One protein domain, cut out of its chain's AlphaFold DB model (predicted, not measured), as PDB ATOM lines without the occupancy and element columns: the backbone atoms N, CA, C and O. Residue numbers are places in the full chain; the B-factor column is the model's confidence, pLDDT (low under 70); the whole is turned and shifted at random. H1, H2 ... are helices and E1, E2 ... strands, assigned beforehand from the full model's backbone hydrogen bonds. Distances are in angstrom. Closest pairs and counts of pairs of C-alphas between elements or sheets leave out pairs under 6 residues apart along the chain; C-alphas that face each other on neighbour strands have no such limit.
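Overview. This is residues 158 to 283 of the 292 residues of an uncharacterized protein of Hymenobacter sp. HMF4947 (UniProt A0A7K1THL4). Three long helices, H3, H4 and H5, make a fanned layered core, with H4 in the middle, and two small two-stranded sheets lie at opposite ends of it. The hairpin E3 and E4 packs on H3 and the end of H4, while E1 and E2 lie between the first part of H3 and H5, with the short helix H1 beside them. The printed part has 126 residues with five named helices and four named strands, in the order H1 E1 H2 E2 H3 E3 E4 H4 H5, and is mixed, helices and strands. Both sheets, E1 - E2 and E3 - E4, are antiparallel. The whole is compact, with a radius of gyration of the C-alphas of 14.2 A, and spans 42 by 33 by 23 A.

Along the chain. H1, residues 160 to 163, begins with C-alpha 160 at (51.748, 20.117, 35.002). E1 is residues 165 to 167, H2 residues 171 to 174 and E2 residues 191 to 194, 9.7 A long. H3, residues 202 to 219, runs 25.6 A from C-alpha 202 at (37.957, 26.725, 29.669). E3, residues 224 to 228, is 12.2 A long and E4, residues 231 to 235, 13.4 A. H4, residues 247 to 260, is 20.0 A long. H5, residues 265 to 281, is 24.2 A long and ends with C-alpha 281 at (54.945, 7.172, 44.371).

Arrangement. Residues 158 to 159 pair antiparallel with residues 191 to 192 of E2. The closest C-alphas of H1 and E2, those of Val 163 and Ala 194, are 4.9 A apart. E1 and E2 are antiparallel at 148 degrees, with N 166 and O 193 within hydrogen-bond range at 2.8 A. The closest C-alphas of E1 and H3, His 166 and His 205, are 6.4 A apart; those of E2 and H5, Leu 191 and Ser 275, 5.5 A. H2 and H4 are close but not clearly touching, with the C-alphas of Ala 173 and Glu 250 closest at 7.9 A. The closest C-alphas of H3 and E3, Arg 207 and Ala 228, are 5.2 A apart. E3 and E4 form a hairpin, antiparallel at 177 degrees, with N 233 and O 226 at 2.8 A. H3 and H4 touch, closest at the C-alphas of Ala 208 and Ala 257, 4.1 A, at a steep tilt of 38 degrees, opposite ways. H4 and H5 form a helical hairpin and touch, closest at the C-alphas of Tyr 255 and Ala 268, 5.4 A, at a shallow tilt of 35.0 degrees, only just short of steep, opposite ways. H3 and H5 are apart. In H3, H4 and H5 every O i to N i+4 pair is within hydrogen-bond range; H1 and H2 are too short for such a pair.

Size, cuts and confidence. The C-alphas of Gln 162 and Thr 238, the two farthest apart, are 42.6 A from each other. The printed part has no cut. The links from H2 to E2, 16 residues, and from E4 to H4, 11 residues, are long. Mean pLDDT of the printed part is 83.4, and it is under 70 at residues 176 to 183, residue 198 and residues 238 to 244.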
ATOM      1  N   GLY A 158      49.538  14.851  31.577       82.19
ATOM      2  CA  GLY A 158      50.943  14.721  31.941       82.19
ATOM      3  C   GLY A 158      51.309  15.594  33.135       82.19
ATOM      4  O   GLY A 158      50.428  16.222  33.729       82.19
ATOM      5  N   PRO A 159      52.597  15.636  33.507       82.81
ATOM      6  CA  PRO A 159      53.093  16.554  34.522       82.81
ATOM      7  C   PRO A 159      52.699  17.995  34.200       82.81
ATOM      8  O   PRO A 159      52.889  18.449  33.070       82.81
ATOM      9  N   TYR A 160      52.204  18.736  35.191       85.50
ATOM     10  CA  TYR A 160      51.748  20.117  35.002       85.50
ATOM     11  C   TYR A 160      52.784  21.019  34.318       85.50
ATOM     12  O   TYR A 160      52.420  21.802  33.448       85.50
ATOM     13  N   ARG A 161      54.081  20.852  34.613       83.12
ATOM     14  CA  ARG A 161      55.170  21.596  33.945       83.12
ATOM     15  C   ARG A 161      55.232  21.414  32.422       83.12
ATOM     16  O   ARG A 161      55.854  22.225  31.754       83.12
ATOM     17  N   GLN A 162      54.666  20.328  31.895       82.81
ATOM     18  CA  GLN A 162      54.652  20.014  30.465       82.81
ATOM     19  C   GLN A 162      53.331  20.420  29.818       82.81
ATOM     20  O   GLN A 162      53.332  20.922  28.701       82.81
ATOM     21  N   VAL A 163      52.209  20.191  30.508       84.62
ATOM     22  CA  VAL A 163      50.879  20.332  29.897       84.62
ATOM     23  C   VAL A 163      50.140  21.608  30.279       84.62
ATOM     24  O   VAL A 163      49.191  21.941  29.585       84.62
ATOM     25  N   SER A 164      50.546  22.292  31.358       80.88
ATOM     26  CA  SER A 164      49.925  23.514  31.900       80.88
ATOM     27  C   SER A 164      48.390  23.472  31.875       80.88
ATOM     28  O   SER A 164      47.763  23.902  30.910       80.88
ATOM     29  N   GLY A 165      47.747  22.945  32.921       88.25
ATOM     30  CA  GLY A 165      46.284  22.830  32.918       88.25
ATOM     31  C   GLY A 165      45.647  22.386  34.232       88.25
ATOM     32  O   GLY A 165      46.175  22.627  35.312       88.25
ATOM     33  N   HIS A 166      44.484  21.746  34.169       90.81
ATOM     34  CA  HIS A 166      43.735  21.384  35.368       90.81
ATOM     35  C   HIS A 166      44.433  20.280  36.156       90.81
ATOM     36  O   HIS A 166      44.565  19.158  35.664       90.81
ATOM     37  N   HIS A 167      44.824  20.559  37.394       91.44
ATOM     38  CA  HIS A 167      45.257  19.511  38.308       91.44
ATOM     39  C   HIS A 167      44.086  18.604  38.684       91.44
ATOM     40  O   HIS A 167      43.068  19.089  39.173       91.44
ATOM     41  N   ILE A 168      44.256  17.291  38.510       91.81
ATOM     42  CA  ILE A 168      43.219  16.314  38.872       91.81
ATOM     43  C   ILE A 168      42.987  16.336  40.385       91.81
ATOM     44  O   ILE A 168      41.871  16.591  40.834       91.81
ATOM     45  N   HIS A 169      44.055  16.157  41.165       91.06
ATOM     46  CA  HIS A 169      44.056  16.431  42.599       91.06
ATOM     47  C   HIS A 169      44.563  17.841  42.865       91.06
ATOM     48  O   HIS A 169      45.578  18.260  42.308       91.06
ATOM     49  N   GLN A 170      43.893  18.577  43.747       85.25
ATOM     50  CA  GLN A 170      44.268  19.952  44.051       85.25
ATOM     51  C   GLN A 170      45.672  19.992  44.672       85.25
ATOM     52  O   GLN A 170      45.875  19.530  45.790       85.25
ATOM     53  N   SER A 171      46.641  20.604  43.983       79.81
ATOM     54  CA  SER A 171      48.034  20.651  44.452       79.81
ATOM     55  C   SER A 171      48.165  21.252  45.857       79.81
ATOM     56  O   SER A 171      48.952  20.768  46.659       79.81
ATOM     57  N   GLY A 172      47.351  22.247  46.217       76.25
ATOM     58  CA  GLY A 172      47.350  22.821  47.569       76.25
ATOM     59  C   GLY A 172      47.050  21.818  48.696       76.25
ATOM     60  O   GLY A 172      47.494  22.041  49.814       76.25
ATOM     61  N   ALA A 173      46.361  20.705  48.418       77.81
ATOM     62  CA  ALA A 173      46.070  19.677  49.422       77.81
ATOM     63  C   ALA A 173      47.315  18.869  49.843       77.81
ATOM     64  O   ALA A 173      47.283  18.208  50.877       77.81
ATOM     65  N   TYR A 174      48.410  18.953  49.077       77.50
ATOM     66  CA  TYR A 174      49.654  18.190  49.265       77.50
ATOM     67  C   TYR A 174      50.872  19.090  49.549       77.50
ATOM     68  O   TYR A 174      52.012  18.671  49.360       77.50
ATOM     69  N   ALA A 175      50.655  20.351  49.935       74.00
ATOM     70  CA  ALA A 175      51.722  21.299  50.254       74.00
ATOM     71  C   ALA A 175      52.094  21.220  51.745       74.00
ATOM     72  O   ALA A 175      51.223  21.360  52.591       74.00
ATOM     73  N   ALA A 176      53.375  21.083  52.099       62.00
ATOM     74  CA  ALA A 176      53.805  20.885  53.494       62.00
ATOM     75  C   ALA A 176      53.464  22.042  54.474       62.00
ATOM     76  O   ALA A 176      53.636  21.881  55.679       62.00
ATOM     77  N   ARG A 177      52.977  23.201  53.997       56.56
ATOM     78  CA  ARG A 177      52.564  24.356  54.817       56.56
ATOM     79  C   ARG A 177      51.485  25.197  54.118       56.56
ATOM     80  O   ARG A 177      51.807  26.030  53.277       56.56
ATOM     81  N   GLY A 178      50.223  25.042  54.522       57.38
ATOM     82  CA  GLY A 178      49.144  25.982  54.181       57.38
ATOM     83  C   GLY A 178      48.836  26.152  52.682       57.38
ATOM     84  O   GLY A 178      49.315  25.411  51.830       57.38
ATOM     85  N   ALA A 179      47.982  27.132  52.365       51.22
ATOM     86  CA  ALA A 179      47.210  27.256  51.118       51.22
ATOM     87  C   ALA A 179      48.001  27.465  49.800       51.22
ATOM     88  O   ALA A 179      47.393  27.636  48.738       51.22
ATOM     89  N   SER A 180      49.337  27.454  49.823       56.84
ATOM     90  CA  SER A 180      50.156  27.780  48.653       56.84
ATOM     91  C   SER A 180      50.449  26.553  47.786       56.84
ATOM     92  O   SER A 180      51.313  25.731  48.090       56.84
ATOM     93  N   ALA A 181      49.782  26.477  46.631       61.28
ATOM     94  CA  ALA A 181      50.178  25.585  45.539       61.28
ATOM     95  C   ALA A 181      51.591  25.899  45.008       61.28
ATOM     96  O   ALA A 181      52.268  25.002  44.512       61.28
ATOM     97  N   GLN A 182      52.037  27.156  45.123       63.25
ATOM     98  CA  GLN A 182      53.313  27.634  44.581       63.25
ATOM     99  C   GLN A 182      54.518  27.027  45.311       63.25
ATOM    100  O   GLN A 182      55.540  26.774  44.683       63.25
ATOM    101  N   ASN A 183      54.365  26.721  46.602       65.25
ATOM    102  CA  ASN A 183      55.409  26.110  47.427       65.25
ATOM    103  C   ASN A 183      55.234  24.593  47.583       65.25
ATOM    104  O   ASN A 183      55.952  23.971  48.365       65.25
ATOM    105  N   ASN A 184      54.282  23.976  46.870       72.50
ATOM    106  CA  ASN A 184      54.176  22.524  46.866       72.50
ATOM    107  C   ASN A 184      55.265  21.937  45.946       72.50
ATOM    108  O   ASN A 184      55.180  22.138  44.728       72.50
ATOM    109  N   PRO A 185      56.229  21.153  46.473       72.00
ATOM    110  CA  PRO A 185      57.269  20.523  45.654       72.00
ATOM    111  C   PRO A 185      56.694  19.619  44.550       72.00
ATOM    112  O   PRO A 185      57.302  19.450  43.494       72.00
ATOM    113  N   ASN A 186      55.475  19.110  44.738       75.75
ATOM    114  CA  ASN A 186      54.785  18.260  43.777       75.75
ATOM    115  C   ASN A 186      54.008  19.037  42.711       75.75
ATOM    116  O   ASN A 186      53.591  18.430  41.728       75.75
ATOM    117  N   HIS A 187      53.804  20.353  42.844       81.94
ATOM    118  CA  HIS A 187      52.914  21.109  41.952       81.94
ATOM    119  C   HIS A 187      53.302  20.972  40.476       81.94
ATOM    120  O   HIS A 187      52.463  20.645  39.646       81.94
ATOM    121  N   ARG A 188      54.586  21.132  40.146       82.50
ATOM    122  CA  ARG A 188      55.080  21.006  38.764       82.50
ATOM    123  C   ARG A 188      55.032  19.576  38.227       82.50
ATOM    124  O   ARG A 188      54.942  19.383  37.014       82.50
ATOM    125  N   ALA A 189      55.141  18.587  39.109       80.62
ATOM    126  CA  ALA A 189      55.142  17.179  38.741       80.62
ATOM    127  C   ALA A 189      53.722  16.616  38.622       80.62
ATOM    128  O   ALA A 189      53.510  15.735  37.797       80.62
ATOM    129  N   ALA A 190      52.769  17.121  39.406       83.12
ATOM    130  CA  ALA A 190      51.424  16.575  39.545       83.12
ATOM    131  C   ALA A 190      50.708  16.418  38.201       83.12
ATOM    132  O   ALA A 190      50.770  17.306  37.344       83.12
ATOM    133  N   LEU A 191      50.000  15.295  38.051       87.75
ATOM    134  CA  LEU A 191      49.193  15.013  36.875       87.75
ATOM    135  C   LEU A 191      48.164  16.121  36.652       87.75
ATOM    136  O   LEU A 191      47.372  16.463  37.539       87.75
ATOM    137  N   ALA A 192      48.171  16.647  35.438       90.00
ATOM    138  CA  ALA A 192      47.230  17.638  34.973       90.00
ATOM    139  C   ALA A 192      46.652  17.249  33.612       90.00
ATOM    140  O   ALA A 192      47.227  16.456  32.861       90.00
ATOM    141  N   ILE A 193      45.496  17.828  33.317       88.56
ATOM    142  CA  ILE A 193      44.824  17.773  32.023       88.56
ATOM    143  C   ILE A 193      45.111  19.099  31.327       88.56
ATOM    144  O   ILE A 193      44.783  20.143  31.886       88.56
ATOM    145  N   ALA A 194      45.721  19.068  30.142       86.25
ATOM    146  CA  ALA A 194      46.009  20.275  29.369       86.25
ATOM    147  C   ALA A 194      44.735  21.112  29.186       86.25
ATOM    148  O   ALA A 194      43.706  20.582  28.762       86.25
ATOM    149  N   GLN A 195      44.800  22.402  29.517       83.06
ATOM    150  CA  GLN A 195      43.694  23.334  29.288       83.06
ATOM    151  C   GLN A 195      43.791  23.960  27.890       83.06
ATOM    152  O   GLN A 195      44.826  23.867  27.236       83.06
ATOM    153  N   ASN A 196      42.726  24.633  27.447       74.62
ATOM    154  CA  ASN A 196      42.668  25.370  26.172       74.62
ATOM    155  C   ASN A 196      42.858  24.499  24.916       74.62
ATOM    156  O   ASN A 196      43.117  25.019  23.835       74.62
ATOM    157  N   GLY A 197      42.702  23.179  25.044       71.25
ATOM    158  CA  GLY A 197      42.717  22.240  23.927       71.25
ATOM    159  C   GLY A 197      41.317  21.710  23.602       71.25
ATOM    160  O   GLY A 197      40.427  21.767  24.456       71.25
ATOM    161  N   PRO A 198      41.120  21.109  22.413       66.31
ATOM    162  CA  PRO A 198      39.837  20.517  22.018       66.31
ATOM    163  C   PRO A 198      39.356  19.440  22.999       66.31
ATOM    164  O   PRO A 198      38.160  19.196  23.108       66.31
ATOM    165  N   GLY A 199      40.277  18.823  23.745       77.69
ATOM    166  CA  GLY A 199      39.955  17.819  24.746       77.69
ATOM    167  C   GLY A 199      39.502  18.364  26.102       77.69
ATOM    168  O   GLY A 199      38.869  17.601  26.819       77.69
ATOM    169  N   PHE A 200      39.813  19.609  26.498       86.81
ATOM    170  CA  PHE A 200      39.420  20.196  27.796       86.81
ATOM    171  C   PHE A 200      39.385  21.733  27.726       86.81
ATOM    172  O   PHE A 200      40.396  22.428  27.845       86.81
ATOM    173  N   THR A 201      38.187  22.256  27.504       89.19
ATOM    174  CA  THR A 201      37.900  23.679  27.294       89.19
ATOM    175  C   THR A 201      37.960  24.499  28.593       89.19
ATOM    176  O   THR A 201      37.803  23.939  29.683       89.19
ATOM    177  N   PRO A 202      38.084  25.838  28.506       90.06
ATOM    178  CA  PRO A 202      37.957  26.725  29.669       90.06
ATOM    179  C   PRO A 202      36.672  26.490  30.478       90.06
ATOM    180  O   PRO A 202      36.717  26.309  31.689       90.06
ATOM    181  N   ALA A 203      35.522  26.339  29.813       90.75
ATOM    182  CA  ALA A 203      34.251  26.071  30.490       90.75
ATOM    183  C   ALA A 203      34.222  24.711  31.222       90.75
ATOM    184  O   ALA A 203      33.475  24.519  32.184       90.75
ATOM    185  N   GLN A 204      34.996  23.724  30.765       93.12
ATOM    186  CA  GLN A 204      35.168  22.451  31.476       93.12
ATOM    187  C   GLN A 204      36.067  22.623  32.702       93.12
ATOM    188  O   GLN A 204      35.724  22.130  33.778       93.12
ATOM    189  N   HIS A 205      37.156  23.381  32.561       93.50
ATOM    190  CA  HIS A 205      38.016  23.768  33.675       93.50
ATOM    191  C   HIS A 205      37.235  24.502  34.777       93.50
ATOM    192  O   HIS A 205      37.359  24.160  35.958       93.50
ATOM    193  N   ASP A 206      36.389  25.462  34.408       92.62
ATOM    194  CA  ASP A 206      35.623  26.265  35.365       92.62
ATOM    195  C   ASP A 206      34.603  25.428  36.134       92.62
ATOM    196  O   ASP A 206      34.476  25.580  37.351       92.62
ATOM    197  N   ARG A 207      33.939  24.480  35.459       95.06
ATOM    198  CA  ARG A 207      33.022  23.527  36.103       95.06
ATOM    199  C   ARG A 207      33.742  22.610  37.088       95.06
ATOM    200  O   ARG A 207      33.278  22.471  38.219       95.06
ATOM    201  N   ALA A 208      34.882  22.035  36.698       94.44
ATOM    202  CA  ALA A 208      35.695  21.219  37.603       94.44
ATOM    203  C   ALA A 208      36.140  22.021  38.836       94.44
ATOM    204  O   ALA A 208      35.959  21.593  39.977       94.44
ATOM    205  N   SER A 209      36.644  23.233  38.605       93.12
ATOM    206  CA  SER A 209      37.092  24.138  39.664       93.12
ATOM    207  C   SER A 209      35.947  24.551  40.594       93.12
ATOM    208  O   SER A 209      36.152  24.672  41.803       93.12
ATOM    209  N   ALA A 210      34.737  24.755  40.063       92.44
ATOM    210  CA  ALA A 210      33.557  25.090  40.854       92.44
ATOM    211  C   ALA A 210      33.195  23.959  41.826       92.44
ATOM    212  O   ALA A 210      32.994  24.234  43.009       92.44
ATOM    213  N   VAL A 211      33.200  22.697  41.372       93.31
ATOM    214  CA  VAL A 211      32.974  21.537  42.253       93.31
ATOM    215  C   VAL A 211      34.045  21.456  43.333       93.31
ATOM    216  O   VAL A 211      33.702  21.378  44.509       93.31
ATOM    217  N   GLN A 212      35.330  21.545  42.977       91.56
ATOM    218  CA  GLN A 212      36.413  21.475  43.966       91.56
ATOM    219  C   GLN A 212      36.279  22.569  45.041       91.56
ATOM    220  O   GLN A 212      36.416  22.284  46.232       91.56
ATOM    221  N   ARG A 213      35.955  23.809  44.642       89.38
ATOM    222  CA  ARG A 213      35.707  24.917  45.582       89.38
ATOM    223  C   ARG A 213      34.475  24.676  46.451       89.38
ATOM    224  O   ARG A 213      34.555  24.880  47.658       89.38
ATOM    225  N   GLY A 214      33.362  24.247  45.856       89.75
ATOM    226  CA  GLY A 214      32.123  23.951  46.578       89.75
ATOM    227  C   GLY A 214      32.326  22.860  47.626       89.75
ATOM    228  O   GLY A 214      31.955  23.045  48.780       89.75
ATOM    229  N   THR A 215      32.995  21.768  47.259       88.69
ATOM    230  CA  THR A 215      33.292  20.659  48.174       88.69
ATOM    231  C   THR A 215      34.234  21.083  49.300       88.69
ATOM    232  O   THR A 215      34.004  20.714  50.448       88.69
ATOM    233  N   ASN A 216      35.256  21.901  49.019       86.62
ATOM    234  CA  ASN A 216      36.115  22.443  50.076       86.62
ATOM    235  C   ASN A 216      35.325  23.360  51.023       86.62
ATOM    236  O   ASN A 216      35.452  23.222  52.234       86.62
ATOM    237  N   ARG A 217      34.484  24.264  50.496       85.94
ATOM    238  CA  ARG A 217      33.619  25.124  51.321       85.94
ATOM    239  C   ARG A 217      32.695  24.297  52.215       85.94
ATOM    240  O   ARG A 217      32.595  24.583  53.402       85.94
ATOM    241  N   ALA A 218      32.089  23.251  51.660       85.50
ATOM    242  CA  ALA A 218      31.241  22.342  52.414       85.50
ATOM    243  C   ALA A 218      32.016  21.598  53.514       85.50
ATOM    244  O   ALA A 218      31.530  21.480  54.634       85.50
ATOM    245  N   ALA A 219      33.245  21.159  53.230       81.81
ATOM    246  CA  ALA A 219      34.119  20.538  54.226       81.81
ATOM    247  C   ALA A 219      34.520  21.502  55.360       81.81
ATOM    248  O   ALA A 219      34.772  21.053  56.472       81.81
ATOM    249  N   HIS A 220      34.526  22.812  55.104       80.12
ATOM    250  CA  HIS A 220      34.729  23.850  56.124       80.12
ATOM    251  C   HIS A 220      33.429  24.291  56.821       80.12
ATOM    252  O   HIS A 220      33.443  25.260  57.572       80.12
ATOM    253  N   GLY A 221      32.310  23.592  56.600       82.12
ATOM    254  CA  GLY A 221      31.035  23.864  57.273       82.12
ATOM    255  C   GLY A 221      30.248  25.048  56.709       82.12
ATOM    256  O   GLY A 221      29.319  25.522  57.350       82.12
ATOM    257  N   HIS A 222      30.598  25.553  55.522       84.50
ATOM    258  CA  HIS A 222      29.785  26.574  54.860       84.50
ATOM    259  C   HIS A 222      28.587  25.945  54.162       84.50
ATOM    260  O   HIS A 222      28.761  24.953  53.460       84.50
ATOM    261  N   ASP A 223      27.428  26.598  54.219       89.25
ATOM    262  CA  ASP A 223      26.298  26.248  53.362       89.25
ATOM    263  C   ASP A 223      26.673  26.397  51.880       89.25
ATOM    264  O   ASP A 223      27.251  27.400  51.431       89.25
ATOM    265  N   VAL A 224      26.350  25.363  51.108       89.94
ATOM    266  CA  VAL A 224      26.607  25.302  49.668       89.94
ATOM    267  C   VAL A 224      25.367  24.735  48.996       89.94
ATOM    268  O   VAL A 224      24.910  23.658  49.360       89.94
ATOM    269  N   ASP A 225      24.869  25.423  47.974       93.19
ATOM    270  CA  ASP A 225      23.985  24.852  46.960       93.19
ATOM    271  C   ASP A 225      24.507  25.291  45.593       93.19
ATOM    272  O   ASP A 225      24.308  26.422  45.151       93.19
ATOM    273  N   LEU A 226      25.294  24.421  44.970       93.25
ATOM    274  CA  LEU A 226      25.984  24.697  43.717       93.25
ATOM    275  C   LEU A 226      25.652  23.609  42.707       93.25
ATOM    276  O   LEU A 226      25.724  22.418  43.011       93.25
ATOM    277  N   ARG A 227      25.398  24.018  41.462       94.44
ATOM    278  CA  ARG A 227      25.337  23.116  40.312       94.44
ATOM    279  C   ARG A 227      26.426  23.475  39.308       94.44
ATOM    280  O   ARG A 227      26.530  24.623  38.893       94.44
ATOM    281  N   ALA A 228      27.216  22.487  38.906       92.44
ATOM    282  CA  ALA A 228      28.260  22.635  37.899       92.44
ATOM    283  C   ALA A 228      28.204  21.444  36.933       92.44
ATOM    284  O   ALA A 228      28.481  20.303  37.304       92.44
ATOM    285  N   GLY A 229      27.799  21.699  35.686       91.75
ATOM    286  CA  GLY A 229      27.504  20.628  34.733       91.75
ATOM    287  C   GLY A 229      26.413  19.684  35.260       91.75
ATOM    288  O   GLY A 229      25.352  20.132  35.699       91.75
ATOM    289  N   GLY A 230      26.687  18.377  35.224       89.06
ATOM    290  CA  GLY A 230      25.796  17.334  35.750       89.06
ATOM    291  C   GLY A 230      25.870  17.119  37.268       89.06
ATOM    292  O   GLY A 230      25.118  16.306  37.793       89.06
ATOM    293  N   VAL A 231      26.751  17.826  37.984       92.75
ATOM    294  CA  VAL A 231      27.007  17.599  39.415       92.75
ATOM    295  C   VAL A 231      26.358  18.687  40.264       92.75
ATOM    296  O   VAL A 231      26.448  19.876  39.947       92.75
ATOM    297  N   ARG A 232      25.738  18.279  41.377       93.12
ATOM    298  CA  ARG A 232      25.261  19.175  42.436       93.12
ATOM    299  C   ARG A 232      26.076  18.951  43.706       93.12
ATOM    300  O   ARG A 232      26.208  17.817  44.155       93.12
ATOM    301  N   VAL A 233      26.584  20.032  44.287       88.94
ATOM    302  CA  VAL A 233      27.200  20.045  45.616       88.94
ATOM    303  C   VAL A 233      26.216  20.724  46.552       88.94
ATOM    304  O   VAL A 233      25.867  21.884  46.329       88.94
ATOM    305  N   ARG A 234      25.753  20.000  47.572       90.56
ATOM    306  CA  ARG A 234      24.851  20.538  48.586       90.56
ATOM    307  C   ARG A 234      25.365  20.208  49.975       90.56
ATOM    308  O   ARG A 234      25.677  19.053  50.248       90.56
ATOM    309  N   THR A 235      25.397  21.205  50.841       86.81
ATOM    310  CA  THR A 235      25.515  21.007  52.282       86.81
ATOM    311  C   THR A 235      24.651  22.035  52.995       86.81
ATOM    312  O   THR A 235      24.435  23.131  52.473       86.81
ATOM    313  N   SER A 236      24.148  21.661  54.162       81.62
ATOM    314  CA  SER A 236      23.368  22.531  55.033       81.62
ATOM    315  C   SER A 236      23.621  22.156  56.486       81.62
ATOM    316  O   SER A 236      23.653  20.963  56.795       81.62
ATOM    317  N   GLY A 237      23.722  23.148  57.365       73.94
ATOM    318  CA  GLY A 237      23.777  22.948  58.816       73.94
ATOM    319  C   GLY A 237      25.000  23.582  59.476       73.94
ATOM    320  O   GLY A 237      25.950  23.983  58.819       73.94
ATOM    321  N   THR A 238      24.982  23.655  60.806       63.59
ATOM    322  CA  THR A 238      25.958  24.404  61.622       63.59
ATOM    323  C   THR A 238      27.210  23.601  62.004       63.59
ATOM    324  O   THR A 238      27.935  23.976  62.926       63.59
ATOM    325  N   GLY A 239      27.454  22.463  61.351       60.56
ATOM    326  CA  GLY A 239      28.551  21.558  61.683       60.56
ATOM    327  C   GLY A 239      29.823  21.856  60.892       60.56
ATOM    328  O   GLY A 239      29.807  21.882  59.665       60.56
ATOM    329  N   THR A 240      30.952  21.994  61.579       59.28
ATOM    330  CA  THR A 240      32.276  21.922  60.951       59.28
ATOM    331  C   THR A 240      32.722  20.467  60.896       59.28
ATOM    332  O   THR A 240      32.930  19.846  61.943       59.28
ATOM    333  N   LEU A 241      32.907  19.906  59.698       59.66
ATOM    334  CA  LEU A 241      33.674  18.668  59.578       59.66
ATOM    335  C   LEU A 241      35.111  18.982  60.000       59.66
ATOM    336  O   LEU A 241      35.681  19.992  59.584       59.66
ATOM    337  N   ALA A 242      35.705  18.139  60.847       58.44
ATOM    338  CA  ALA A 242      37.125  18.267  61.135       58.44
ATOM    339  C   ALA A 242      37.876  18.263  59.794       58.44
ATOM    340  O   ALA A 242      37.631  17.392  58.958       58.44
ATOM    341  N   ALA A 243      38.768  19.237  59.584       60.34
ATOM    342  CA  ALA A 243      39.567  19.384  58.366       60.34
ATOM    343  C   ALA A 243      40.649  18.291  58.274       60.34
ATOM    344  O   ALA A 243      41.831  18.583  58.097       60.34
ATOM    345  N   ALA A 244      40.255  17.032  58.458       61.62
ATOM    346  CA  ALA A 244      41.139  15.893  58.450       61.62
ATOM    347  C   ALA A 244      41.580  15.644  57.002       61.62
ATOM    348  O   ALA A 244      40.734  15.397  56.135       61.62
ATOM    349  N   PRO A 245      42.885  15.727  56.704       71.94
ATOM    350  CA  PRO A 245      43.383  15.326  55.402       71.94
ATOM    351  C   PRO A 245      43.011  13.868  55.135       71.94
ATOM    352  O   PRO A 245      43.308  12.979  55.928       71.94
ATOM    353  N   SER A 246      42.355  13.619  54.005       82.94
ATOM    354  CA  SER A 246      41.956  12.275  53.603       82.94
ATOM    355  C   SER A 246      42.167  12.105  52.111       82.94
ATOM    356  O   SER A 246      41.627  12.868  51.310       82.94
ATOM    357  N   GLN A 247      42.920  11.069  51.737       86.12
ATOM    358  CA  GLN A 247      43.094  10.718  50.330       86.12
ATOM    359  C   GLN A 247      41.742  10.391  49.686       86.12
ATOM    360  O   GLN A 247      41.462  10.867  48.595       86.12
ATOM    361  N   GLY A 248      40.858   9.682  50.396       86.44
ATOM    362  CA  GLY A 248      39.525   9.362  49.880       86.44
ATOM    363  C   GLY A 248      38.658  10.602  49.630       86.44
ATOM    364  O   GLY A 248      37.868  10.618  48.689       86.44
ATOM    365  N   PHE A 249      38.821  11.661  50.431       86.38
ATOM    366  CA  PHE A 249      38.146  12.938  50.180       86.38
ATOM    367  C   PHE A 249      38.670  13.611  48.905       86.38
ATOM    368  O   PHE A 249      37.875  14.054  48.073       86.38
ATOM    369  N   GLU A 250      39.993  13.662  48.728       88.62
ATOM    370  CA  GLU A 250      40.616  14.234  47.529       88.62
ATOM    371  C   GLU A 250      40.264  13.433  46.261       88.62
ATOM    372  O   GLU A 250      39.933  14.049  45.245       88.62
ATOM    373  N   ASP A 251      40.206  12.097  46.341       90.88
ATOM    374  CA  ASP A 251      39.800  11.211  45.240       90.88
ATOM    375  C   ASP A 251      38.344  11.472  44.811       90.88
ATOM    376  O   ASP A 251      38.053  11.641  43.622       90.88
ATOM    377  N   LEU A 252      37.410  11.546  45.772       90.38
ATOM    378  CA  LEU A 252      35.994  11.829  45.496       90.38
ATOM    379  C   LEU A 252      35.807  13.232  44.914       90.38
ATOM    380  O   LEU A 252      35.070  13.412  43.940       90.38
ATOM    381  N   LYS A 253      36.496  14.228  45.482       91.75
ATOM    382  CA  LYS A 253      36.466  15.608  44.992       91.75
ATOM    383  C   LYS A 253      36.970  15.690  43.548       91.75
ATOM    384  O   LYS A 253      36.316  16.322  42.716       91.75
ATOM    385  N   ALA A 254      38.087  15.035  43.238       93.62
ATOM    386  CA  ALA A 254      38.646  14.976  41.891       93.62
ATOM    387  C   ALA A 254      37.708  14.250  40.909       93.62
ATOM    388  O   ALA A 254      37.463  14.746  39.808       93.62
ATOM    389  N   TYR A 255      37.116  13.126  41.323       94.75
ATOM    390  CA  TYR A 255      36.181  12.356  40.503       94.75
ATOM    391  C   TYR A 255      34.965  13.188  40.073       94.75
ATOM    392  O   TYR A 255      34.701  13.332  38.876       94.75
ATOM    393  N   TYR A 256      34.258  13.805  41.024       94.88
ATOM    394  CA  TYR A 256      33.079  14.620  40.711       94.88
ATOM    395  C   TYR A 256      33.426  15.913  39.960       94.88
ATOM    396  O   TYR A 256      32.637  16.366  39.130       94.88
ATOM    397  N   ALA A 257      34.611  16.491  40.177       95.31
ATOM    398  CA  ALA A 257      35.077  17.628  39.386       95.31
ATOM    399  C   ALA A 257      35.235  17.265  37.897       95.31
ATOM    400  O   ALA A 257      34.816  18.025  37.021       95.31
ATOM    401  N   LEU A 258      35.767  16.076  37.601       95.25
ATOM    402  CA  LEU A 258      35.902  15.583  36.230       95.25
ATOM    403  C   LEU A 258      34.543  15.266  35.589       95.25
ATOM    404  O   LEU A 258      34.341  15.605  34.421       95.25
ATOM    405  N   LEU A 259      33.587  14.715  36.344       94.00
ATOM    406  CA  LEU A 259      32.210  14.537  35.859       94.00
ATOM    407  C   LEU A 259      31.539  15.875  35.517       94.00
ATOM    408  O   LEU A 259      30.918  16.012  34.464       94.00
ATOM    409  N   ALA A 260      31.703  16.900  36.359       94.12
ATOM    410  CA  ALA A 260      31.177  18.242  36.088       94.12
ATOM    411  C   ALA A 260      31.765  18.856  34.808       94.12
ATOM    412  O   ALA A 260      31.070  19.563  34.069       94.12
ATOM    413  N   ALA A 261      33.024  18.533  34.514       94.44
ATOM    414  CA  ALA A 261      33.705  18.878  33.274       94.44
ATOM    415  C   ALA A 261      33.300  18.012  32.064       94.44
ATOM    416  O   ALA A 261      33.846  18.188  30.974       94.44
ATOM    417  N   GLY A 262      32.335  17.101  32.211       91.75
ATOM    418  CA  GLY A 262      31.827  16.264  31.122       91.75
ATOM    419  C   GLY A 262      32.717  15.070  30.781       91.75
ATOM    420  O   GLY A 262      32.612  14.541  29.678       91.75
ATOM    421  N   ARG A 263      33.607  14.650  31.690       90.25
ATOM    422  CA  ARG A 263      34.306  13.365  31.555       90.25
ATOM    423  C   ARG A 263      33.337  12.230  31.819       90.25
ATOM    424  O   ARG A 263      32.502  12.329  32.715       90.25
ATOM    425  N   SER A 264      33.510  11.128  31.097       87.94
ATOM    426  CA  SER A 264      32.795   9.903  31.438       87.94
ATOM    427  C   SER A 264      33.241   9.394  32.820       87.94
ATOM    428  O   SER A 264      34.402   9.602  33.202       87.94
ATOM    429  N   PRO A 265      32.374   8.677  33.561       87.81
ATOM    430  CA  PRO A 265      32.731   8.022  34.827       87.81
ATOM    431  C   PRO A 265      34.022   7.204  34.750       87.81
ATOM    432  O   PRO A 265      34.890   7.272  35.619       87.81
ATOM    433  N   ALA A 266      34.182   6.482  33.648       81.50
ATOM    434  CA  ALA A 266      35.350   5.682  33.338       81.50
ATOM    435  C   ALA A 266      36.648   6.485  33.271       81.50
ATOM    436  O   ALA A 266      37.661   6.128  33.878       81.50
ATOM    437  N   GLU A 267      36.615   7.570  32.496       85.56
ATOM    438  CA  GLU A 267      37.768   8.424  32.279       85.56
ATOM    439  C   GLU A 267      38.112   9.177  33.564       85.56
ATOM    440  O   GLU A 267      39.283   9.217  33.942       85.56
ATOM    441  N   ALA A 268      37.101   9.687  34.275       90.31
ATOM    442  CA  ALA A 268      37.269  10.323  35.574       90.31
ATOM    443  C   ALA A 268      37.966   9.383  36.570       90.31
ATOM    444  O   ALA A 268      39.002   9.739  37.129       90.31
ATOM    445  N   LEU A 269      37.469   8.151  36.726       89.31
ATOM    446  CA  LEU A 269      38.061   7.161  37.630       89.31
ATOM    447  C   LEU A 269      39.497   6.796  37.231       89.31
ATOM    448  O   LEU A 269      40.379   6.715  38.086       89.31
ATOM    449  N   ARG A 270      39.758   6.595  35.932       90.69
ATOM    450  CA  ARG A 270      41.108   6.308  35.422       90.69
ATOM    451  C   ARG A 270      42.086   7.433  35.768       90.69
ATOM    452  O   ARG A 270      43.196   7.152  36.212       90.69
ATOM    453  N   LEU A 271      41.684   8.684  35.550       89.25
ATOM    454  CA  LEU A 271      42.515   9.864  35.788       89.25
ATOM    455  C   LEU A 271      42.778  10.099  37.278       89.25
ATOM    456  O   LEU A 271      43.920  10.371  37.650       89.25
ATOM    457  N   VAL A 272      41.760   9.927  38.127       92.06
ATOM    458  CA  VAL A 272      41.907   9.988  39.590       92.06
ATOM    459  C   VAL A 272      42.892   8.924  40.070       92.06
ATOM    460  O   VAL A 272      43.874   9.265  40.722       92.06
ATOM    461  N   ASN A 273      42.716   7.664  39.657       87.69
ATOM    462  CA  ASN A 273      43.620   6.576  40.046       87.69
ATOM    463  C   ASN A 273      45.064   6.822  39.591       87.69
ATOM    464  O   ASN A 273      45.994   6.602  40.364       87.69
ATOM    465  N   LEU A 274      45.261   7.296  38.355       86.56
ATOM    466  CA  LEU A 274      46.596   7.610  37.842       86.56
ATOM    467  C   LEU A 274      47.254   8.737  38.651       86.56
ATOM    468  O   LEU A 274      48.429   8.647  39.002       86.56
ATOM    469  N   SER A 275      46.492   9.779  38.989       90.62
ATOM    470  CA  SER A 275      46.993  10.881  39.809       90.62
ATOM    471  C   SER A 275      47.306  10.436  41.244       90.62
ATOM    472  O   SER A 275      48.354  10.807  41.768       90.62
ATOM    473  N   ALA A 276      46.458   9.606  41.859       87.00
ATOM    474  CA  ALA A 276      46.675   9.071  43.203       87.00
ATOM    475  C   ALA A 276      47.922   8.170  43.268       87.00
ATOM    476  O   ALA A 276      48.738   8.308  44.176       87.00
ATOM    477  N   GLN A 277      48.121   7.301  42.270       84.75
ATOM    478  CA  GLN A 277      49.328   6.470  42.153       84.75
ATOM    479  C   GLN A 277      50.595   7.318  42.045       84.75
ATOM    480  O   GLN A 277      51.594   7.010  42.691       84.75
ATOM    481  N   GLN A 278      50.555   8.400  41.264       87.31
ATOM    482  CA  GLN A 278      51.688   9.309  41.146       87.31
ATOM    483  C   GLN A 278      52.015   9.992  42.481       87.31
ATOM    484  O   GLN A 278      53.183  10.075  42.857       87.31
ATOM    485  N   LEU A 279      51.000  10.484  43.193       83.62
ATOM    486  CA  LEU A 279      51.176  11.133  44.493       83.62
ATOM    487  C   LEU A 279      51.739  10.152  45.527       83.62
ATOM    488  O   LEU A 279      52.697  10.487  46.220       83.62
ATOM    489  N   ALA A 280      51.224   8.920  45.557       82.94
ATOM    490  CA  ALA A 280      51.742   7.856  46.410       82.94
ATOM    491  C   ALA A 280      53.209   7.516  46.087       82.94
ATOM    492  O   ALA A 280      54.026   7.405  46.997       82.94
ATOM    493  N   ALA A 281      53.567   7.414  44.801       78.56
ATOM    494  CA  ALA A 281      54.945   7.172  44.371       78.56
ATOM    495  C   ALA A 281      55.901   8.321  44.745       78.56
ATOM    496  O   ALA A 281      57.085   8.087  44.969       78.56
ATOM    497  N   ALA A 282      55.390   9.551  44.845       79.19
ATOM    498  CA  ALA A 282      56.140  10.715  45.313       79.19
ATOM    499  C   ALA A 282      56.207  10.825  46.852       79.19
ATOM    500  O   ALA A 282      56.758  11.797  47.364       79.19
ATOM    501  N   GLY A 283      55.611   9.883  47.596       81.81
ATOM    502  CA  GLY A 283      55.484   9.968  49.055       81.81
ATOM    503  C   GLY A 283      54.606  11.135  49.523       81.81
ATOM    504  O   GLY A 283      54.693  11.552  50.677       81.81
TER     505      GLY A 283